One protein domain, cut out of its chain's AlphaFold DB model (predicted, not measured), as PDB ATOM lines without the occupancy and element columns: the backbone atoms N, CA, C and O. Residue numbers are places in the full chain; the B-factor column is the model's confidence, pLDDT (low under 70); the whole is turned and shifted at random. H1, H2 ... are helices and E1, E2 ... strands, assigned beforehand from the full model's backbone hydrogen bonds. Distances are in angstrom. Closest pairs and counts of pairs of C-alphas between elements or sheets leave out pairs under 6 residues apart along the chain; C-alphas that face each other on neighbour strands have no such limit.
ATOM      1  N   ALA A  17      16.593 -15.763 -33.492       86.06
ATOM      2  CA  ALA A  17      15.600 -14.852 -32.927       86.06
ATOM      3  C   ALA A  17      15.429 -15.052 -31.412       86.06
ATOM      4  O   ALA A  17      15.369 -14.082 -30.658       86.06
ATOM      5  N   LEU A  18      15.397 -16.307 -30.955       85.12
ATOM      6  CA  LEU A  18      15.291 -16.642 -29.537       85.12
ATOM      7  C   LEU A  18      16.524 -16.192 -28.746       85.12
ATOM      8  O   LEU A  18      16.388 -15.701 -27.624       85.12
ATOM      9  N   ILE A  19      17.708 -16.318 -29.345       84.75
ATOM     10  CA  ILE A  19      18.953 -15.794 -28.788       84.75
ATOM     11  C   ILE A  19      18.838 -14.297 -28.597       84.75
ATOM     12  O   ILE A  19      18.916 -13.869 -27.455       84.75
ATOM     13  N   VAL A  20      18.540 -13.532 -29.654       83.69
ATOM     14  CA  VAL A  20      18.431 -12.060 -29.606       83.69
ATOM     15  C   VAL A  20      17.510 -11.605 -28.471       83.69
ATOM     16  O   VAL A  20      17.887 -10.759 -27.660       83.69
ATOM     17  N   VAL A  21      16.325 -12.211 -28.362       85.94
ATOM     18  CA  VAL A  21      15.364 -11.909 -27.291       85.94
ATOM     19  C   VAL A  21      15.951 -12.229 -25.912       85.94
ATOM     20  O   VAL A  21      15.830 -11.425 -24.989       85.94
ATOM     21  N   SER A  22      16.631 -13.366 -25.771       82.62
ATOM     22  CA  SER A  22      17.259 -13.771 -24.511       82.62
ATOM     23  C   SER A  22      18.381 -12.820 -24.086       82.62
ATOM     24  O   SER A  22      18.430 -12.449 -22.920       82.62
ATOM     25  N   ILE A  23      19.240 -12.361 -25.003       78.88
ATOM     26  CA  ILE A  23      20.347 -11.438 -24.672       78.88
ATOM     27  C   ILE A  23      19.866 -10.025 -24.320       78.88
ATOM     28  O   ILE A  23      20.486  -9.334 -23.504       78.88
ATOM     29  N   MET A  24      18.773  -9.578 -24.945       79.06
ATOM     30  CA  MET A  24      18.187  -8.263 -24.682       79.06
ATOM     31  C   MET A  24      17.431  -8.219 -23.352       79.06
ATOM     32  O   MET A  24      17.481  -7.206 -22.661       79.06
ATOM     33  N   ILE A  25      16.729  -9.299 -22.995       80.56
ATOM     34  CA  ILE A  25      15.835  -9.325 -21.830       80.56
ATOM     35  C   ILE A  25      16.531  -9.896 -20.589       80.56
ATOM     36  O   ILE A  25      16.336  -9.391 -19.485       80.56
ATOM     37  N   LEU A  26      17.335 -10.950 -20.743       75.44
ATOM     38  CA  LEU A  26      17.858 -11.753 -19.637       75.44
ATOM     39  C   LEU A  26      19.362 -11.523 -19.469       75.44
ATOM     40  O   LEU A  26      20.194 -12.301 -19.937       75.44
ATOM     41  N   ARG A  27      19.714 -10.441 -18.769       73.56
ATOM     42  CA  ARG A  27      21.086 -10.168 -18.323       73.56
ATOM     43  C   ARG A  27      21.173 -10.387 -16.823       73.56
ATOM     44  O   ARG A  27      20.680  -9.572 -16.047       73.56
ATOM     45  N   PHE A  28      21.799 -11.488 -16.419       79.50
ATOM     46  CA  PHE A  28      21.979 -11.803 -15.006       79.50
ATOM     47  C   PHE A  28      23.339 -11.278 -14.538       79.50
ATOM     48  O   PHE A  28      24.361 -11.799 -14.992       79.50
ATOM     49  N   PRO A  29      23.390 -10.242 -13.680       79.12
ATOM     50  CA  PRO A  29      24.654  -9.735 -13.169       79.12
ATOM     51  C   PRO A  29      25.302 -10.796 -12.283       79.12
ATOM     52  O   PRO A  29      24.642 -11.381 -11.421       79.12
ATOM     53  N   TYR A  37      28.164 -10.198 -16.936       78.88
ATOM     54  CA  TYR A  37      26.801 -10.693 -17.010       78.88
ATOM     55  C   TYR A  37      26.837 -12.102 -17.575       78.88
ATOM     56  O   TYR A  37      27.608 -12.393 -18.485       78.88
ATOM     57  N   ILE A  38      25.985 -12.971 -17.044       79.75
ATOM     58  CA  ILE A  38      25.682 -14.230 -17.712       79.75
ATOM     59  C   ILE A  38      24.632 -13.934 -18.772       79.75
ATOM     60  O   ILE A  38      23.566 -13.370 -18.482       79.75
ATOM     61  N   HIS A  39      24.937 -14.347 -19.994       80.38
ATOM     62  CA  HIS A  39      24.025 -14.288 -21.114       80.38
ATOM     63  C   HIS A  39      23.421 -15.665 -21.326       80.38
ATOM     64  O   HIS A  39      24.099 -16.647 -21.607       80.38
ATOM     65  N   LEU A  40      22.100 -15.748 -21.171       80.12
ATOM     66  CA  LEU A  40      21.388 -16.997 -21.437       80.12
ATOM     67  C   LEU A  40      21.458 -17.377 -22.933       80.12
ATOM     68  O   LEU A  40      21.250 -18.537 -23.280       80.12
ATOM     69  N   GLY A  41      21.779 -16.405 -23.802       75.69
ATOM     70  CA  GLY A  41      22.059 -16.579 -25.232       75.69
ATOM     71  C   GLY A  41      23.127 -17.638 -25.513       75.69
ATOM     72  O   GLY A  41      22.928 -18.483 -26.387       75.69
ATOM     73  N   ASP A  42      24.178 -17.682 -24.693       80.06
ATOM     74  CA  ASP A  42      25.299 -18.620 -24.806       80.06
ATOM     75  C   ASP A  42      24.833 -20.083 -24.783       80.06
ATOM     76  O   ASP A  42      25.359 -20.936 -25.501       80.06
ATOM     77  N   ALA A  43      23.788 -20.390 -24.006       81.38
ATOM     78  CA  ALA A  43      23.229 -21.738 -23.913       81.38
ATOM     79  C   ALA A  43      22.630 -22.213 -25.251       81.38
ATOM     80  O   ALA A  43      22.705 -23.395 -25.602       81.38
ATOM     81  N   PHE A  44      22.059 -21.298 -26.033       82.00
ATOM     82  CA  PHE A  44      21.432 -21.612 -27.315       82.00
ATOM     83  C   PHE A  44      22.450 -21.795 -28.450       82.00
ATOM     84  O   PHE A  44      22.135 -22.462 -29.439       82.00
ATOM     85  N   ILE A  45      23.684 -21.299 -28.296       84.12
ATOM     86  CA  ILE A  45      24.796 -21.603 -29.213       84.12
ATOM     87  C   ILE A  45      25.055 -23.111 -29.228       84.12
ATOM     88  O   ILE A  45      25.204 -23.708 -30.297       84.12
ATOM     89  N   TYR A  46      25.023 -23.754 -28.057       83.38
ATOM     90  CA  TYR A  46      25.176 -25.205 -27.949       83.38
ATOM     91  C   TYR A  46      24.030 -25.959 -28.637       83.38
ATOM     92  O   TYR A  46      24.281 -26.965 -29.301       83.38
ATOM     93  N   LEU A  47      22.790 -25.451 -28.582       81.88
ATOM     94  CA  LEU A  47      21.684 -26.002 -29.380       81.88
ATOM     95  C   LEU A  47      21.937 -25.865 -30.889       81.88
ATOM     96  O   LEU A  47      21.685 -26.805 -31.647       81.88
ATOM     97  N   GLY A  48      22.463 -24.723 -31.334       80.75
ATOM     98  CA  GLY A  48      22.872 -24.510 -32.723       80.75
ATOM     99  C   GLY A  48      23.972 -25.477 -33.165       80.75
ATOM    100  O   GLY A  48      23.921 -26.004 -34.276       80.75
ATOM    101  N   ALA A  49      24.929 -25.771 -32.285       83.94
ATOM    102  CA  ALA A  49      26.017 -26.712 -32.541       83.94
ATOM    103  C   ALA A  49      25.529 -28.164 -32.711       83.94
ATOM    104  O   ALA A  49      26.087 -28.899 -33.528       83.94
ATOM    105  N   ILE A  50      24.447 -28.564 -32.028       84.38
ATOM    106  CA  ILE A  50      23.815 -29.888 -32.199       84.38
ATOM    107  C   ILE A  50      23.264 -30.069 -33.622       84.38
ATOM    108  O   ILE A  50      23.295 -31.171 -34.171       84.38
ATOM    109  N   LEU A  51      22.809 -28.992 -34.267       78.69
ATOM    110  CA  LEU A  51      22.340 -29.016 -35.659       78.69
ATOM    111  C   LEU A  51      23.491 -29.102 -36.681       78.69
ATOM    112  O   LEU A  51      23.250 -29.213 -37.887       78.69
ATOM    113  N   GLY A  52      24.736 -29.077 -36.204       82.06
ATOM    114  CA  GLY A  52      25.961 -29.221 -36.973       82.06
ATOM    115  C   GLY A  52      26.906 -28.024 -36.810       82.06
ATOM    116  O   GLY A  52      26.504 -26.958 -36.342       82.06
ATOM    117  N   PRO A  53      28.165 -28.159 -37.264       81.81
ATOM    118  CA  PRO A  53      29.201 -27.138 -37.078       81.81
ATOM    119  C   PRO A  53      28.842 -25.781 -37.705       81.81
ATOM    120  O   PRO A  53      29.148 -24.739 -37.140       81.81
ATOM    121  N   LEU A  54      28.127 -25.786 -38.836       81.00
ATOM    122  CA  LEU A  54      27.603 -24.568 -39.470       81.00
ATOM    123  C   LEU A  54      26.545 -23.860 -38.614       81.00
ATOM    124  O   LEU A  54      26.494 -22.636 -38.598       81.00
ATOM    125  N   GLY A  55      25.716 -24.627 -37.908       77.56
ATOM    126  CA  GLY A  55      24.705 -24.093 -37.005       77.56
ATOM    127  C   GLY A  55      25.339 -23.384 -35.821       77.56
ATOM    128  O   GLY A  55      25.026 -22.228 -35.568       77.56
ATOM    129  N   GLY A  56      26.297 -24.040 -35.163       80.94
ATOM    130  CA  GLY A  56      27.062 -23.438 -34.069       80.94
ATOM    131  C   GLY A  56      27.818 -22.181 -34.503       80.94
ATOM    132  O   GLY A  56      27.779 -21.179 -33.800       80.94
ATOM    133  N   PHE A  57      28.434 -22.196 -35.690       84.19
ATOM    134  CA  PHE A  57      29.160 -21.039 -36.220       84.19
ATOM    135  C   PHE A  57      28.250 -19.838 -36.507       84.19
ATOM    136  O   PHE A  57      28.552 -18.728 -36.079       84.19
ATOM    137  N   LEU A  58      27.132 -20.042 -37.213       83.38
ATOM    138  CA  LEU A  58      26.210 -18.950 -37.547       83.38
ATOM    139  C   LEU A  58      25.534 -18.382 -36.302       83.38
ATOM    140  O   LEU A  58      25.394 -17.171 -36.165       83.38
ATOM    141  N   VAL A  59      25.117 -19.266 -35.402       81.31
ATOM    142  CA  VAL A  59      24.406 -18.890 -34.188       81.31
ATOM    143  C   VAL A  59      25.349 -18.194 -33.203       81.31
ATOM    144  O   VAL A  59      25.028 -17.107 -32.741       81.31
ATOM    145  N   GLY A  60      26.526 -18.767 -32.938       82.25
ATOM    146  CA  GLY A  60      27.509 -18.189 -32.019       82.25
ATOM    147  C   GLY A  60      28.197 -16.936 -32.556       82.25
ATOM    148  O   GLY A  60      28.448 -16.007 -31.799       82.25
ATOM    149  N   GLY A  61      28.452 -16.859 -33.866       83.31
ATOM    150  CA  GLY A  61      29.022 -15.657 -34.478       83.31
ATOM    151  C   GLY A  61      28.093 -14.446 -34.372       83.31
ATOM    152  O   GLY A  61      28.549 -13.355 -34.045       83.31
ATOM    153  N   LEU A  62      26.790 -14.640 -34.606       84.56
ATOM    154  CA  LEU A  62      25.795 -13.572 -34.463       84.56
ATOM    155  C   LEU A  62      25.575 -13.173 -33.004       84.56
ATOM    156  O   LEU A  62      25.404 -11.992 -32.719       84.56
ATOM    157  N   GLU A  63      25.581 -14.147 -32.099       82.31
ATOM    158  CA  GLU A  63      25.449 -13.934 -30.660       82.31
ATOM    159  C   GLU A  63      26.592 -13.053 -30.129       82.31
ATOM    160  O   GLU A  63      26.331 -11.954 -29.638       82.31
ATOM    161  N   GLN A  64      27.849 -13.435 -30.383       80.69
ATOM    162  CA  GLN A  64      29.021 -12.672 -29.951       80.69
ATOM    163  C   GLN A  64      29.011 -11.242 -30.498       80.69
ATOM    164  O   GLN A  64      29.467 -10.323 -29.828       80.69
ATOM    165  N   GLN A  65      28.498 -11.046 -31.715       80.75
ATOM    166  CA  GLN A  65      28.421  -9.737 -32.354       80.75
ATOM    167  C   GLN A  65      27.325  -8.837 -31.762       80.75
ATOM    168  O   GLN A  65      27.436  -7.618 -31.848       80.75
ATOM    169  N   LEU A  66      26.291  -9.418 -31.148       77.38
ATOM    170  CA  LEU A  66      25.238  -8.699 -30.420       77.38
ATOM    171  C   LEU A  66      25.635  -8.361 -28.972       77.38
ATOM    172  O   LEU A  66      24.964  -7.547 -28.335       77.38
ATOM    173  N   LEU A  67      26.684  -9.003 -28.454       70.06
ATOM    174  CA  LEU A  67      27.223  -8.788 -27.111       70.06
ATOM    175  C   LEU A  67      28.305  -7.707 -27.008       70.06
ATOM    176  O   LEU A  67      28.650  -7.318 -25.891       70.06
ATOM    177  N   ILE A  68      28.842  -7.253 -28.145       59.62
ATOM    178  CA  ILE A  68      29.819  -6.152 -28.240       59.62
ATOM    179  C   ILE A  68      29.111  -4.811 -28.037       59.62
ATOM    180  O   ILE A  68      29.694  -3.948 -27.344       59.62
TER     181      ILE A  68
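AT A GLANCE: This is residues 17 to 29 and 37 to 68 of the 68 residues of an uncharacterized protein of endosymbiont 'TC1' of Trimyema compressum (UniProt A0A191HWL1). A helical hairpin, H2 and H3 side by side, has a shorter third helix, H1, beside the end of H2 at Gly 41, and a small ribbon of two short strands, E1 and E2, at one end of the long axis. The three helices stand at shallow tilts to each other, 19 degrees for H1 and H2, 14 degrees for H2 and H3 and 31 degrees for H1 and H3, with H1 and H3 running the same way and H2 the opposite way. The printed part has 45 residues, in the order H1, E1, E2, H2, H3, with an antiparallel sheet E1 - E2; the class is mostly helix. It is compact, with a radius of gyration of the C-alphas of 10.0 A, yet elongated, spanning 30 by 17 by 16 A.

HOW THE PARTS SIT: H1, residues 17 to 25, touches H2, residues 41 to 50, with the closest C-alphas, those of Ile 19 and Gly 41, 4.8 A apart; they run opposite ways at a shallow tilt of 19 degrees. E1, residues 27 to 29, and E2, residues 37 to 39, are antiparallel neighbours at 148 degrees, with N 38 and O 28 2.9 A apart, within hydrogen-bond range. H2 and H3, residues 53 to 66, form a hairpin and touch, with the closest C-alphas, those of Ala 49 and Gly 56, 3.8 A apart; their tilt is shallow, 14 degrees, opposite ways. H1 and H3 only just touch, only at their ends, with 3 pairs of C-alphas within 8 A; H3 does so with residues 63 to 66 alone, and the closest C-alphas, those of Ile 19 and Glu 63, are 7.0 A apart. E1 is apart from H2 and H3, and E2 from H3. In H1 and H3 every O i to N i+4 pair is within hydrogen-bond range; in H2, 4 of 6 are.

IN THESE COORDINATES: H1 begins at C-alpha 17, (15.600, -14.852, -32.927), and measures 12.4 A. E1 measures 6.3 A and E2 6.1 A. H2, 15.1 A, begins at C-alpha 41, (22.059, -16.579, -25.232). H3, 20.0 A, ends at C-alpha 66, (25.238, -8.699, -30.420).

THE WHOLE: The C-alphas farthest apart, those of Pro 29 and Gly 52, are 30.8 A apart. Residues 30 to 36 are not printed, and C-alphas 29 and 37 across this cut are 4.5 A apart. The links H1 to E1, E2 to H2 and H2 to H3 are tight. Mean pLDDT of the printed part is 80.5, and residue 68, the chain's last, is under 70.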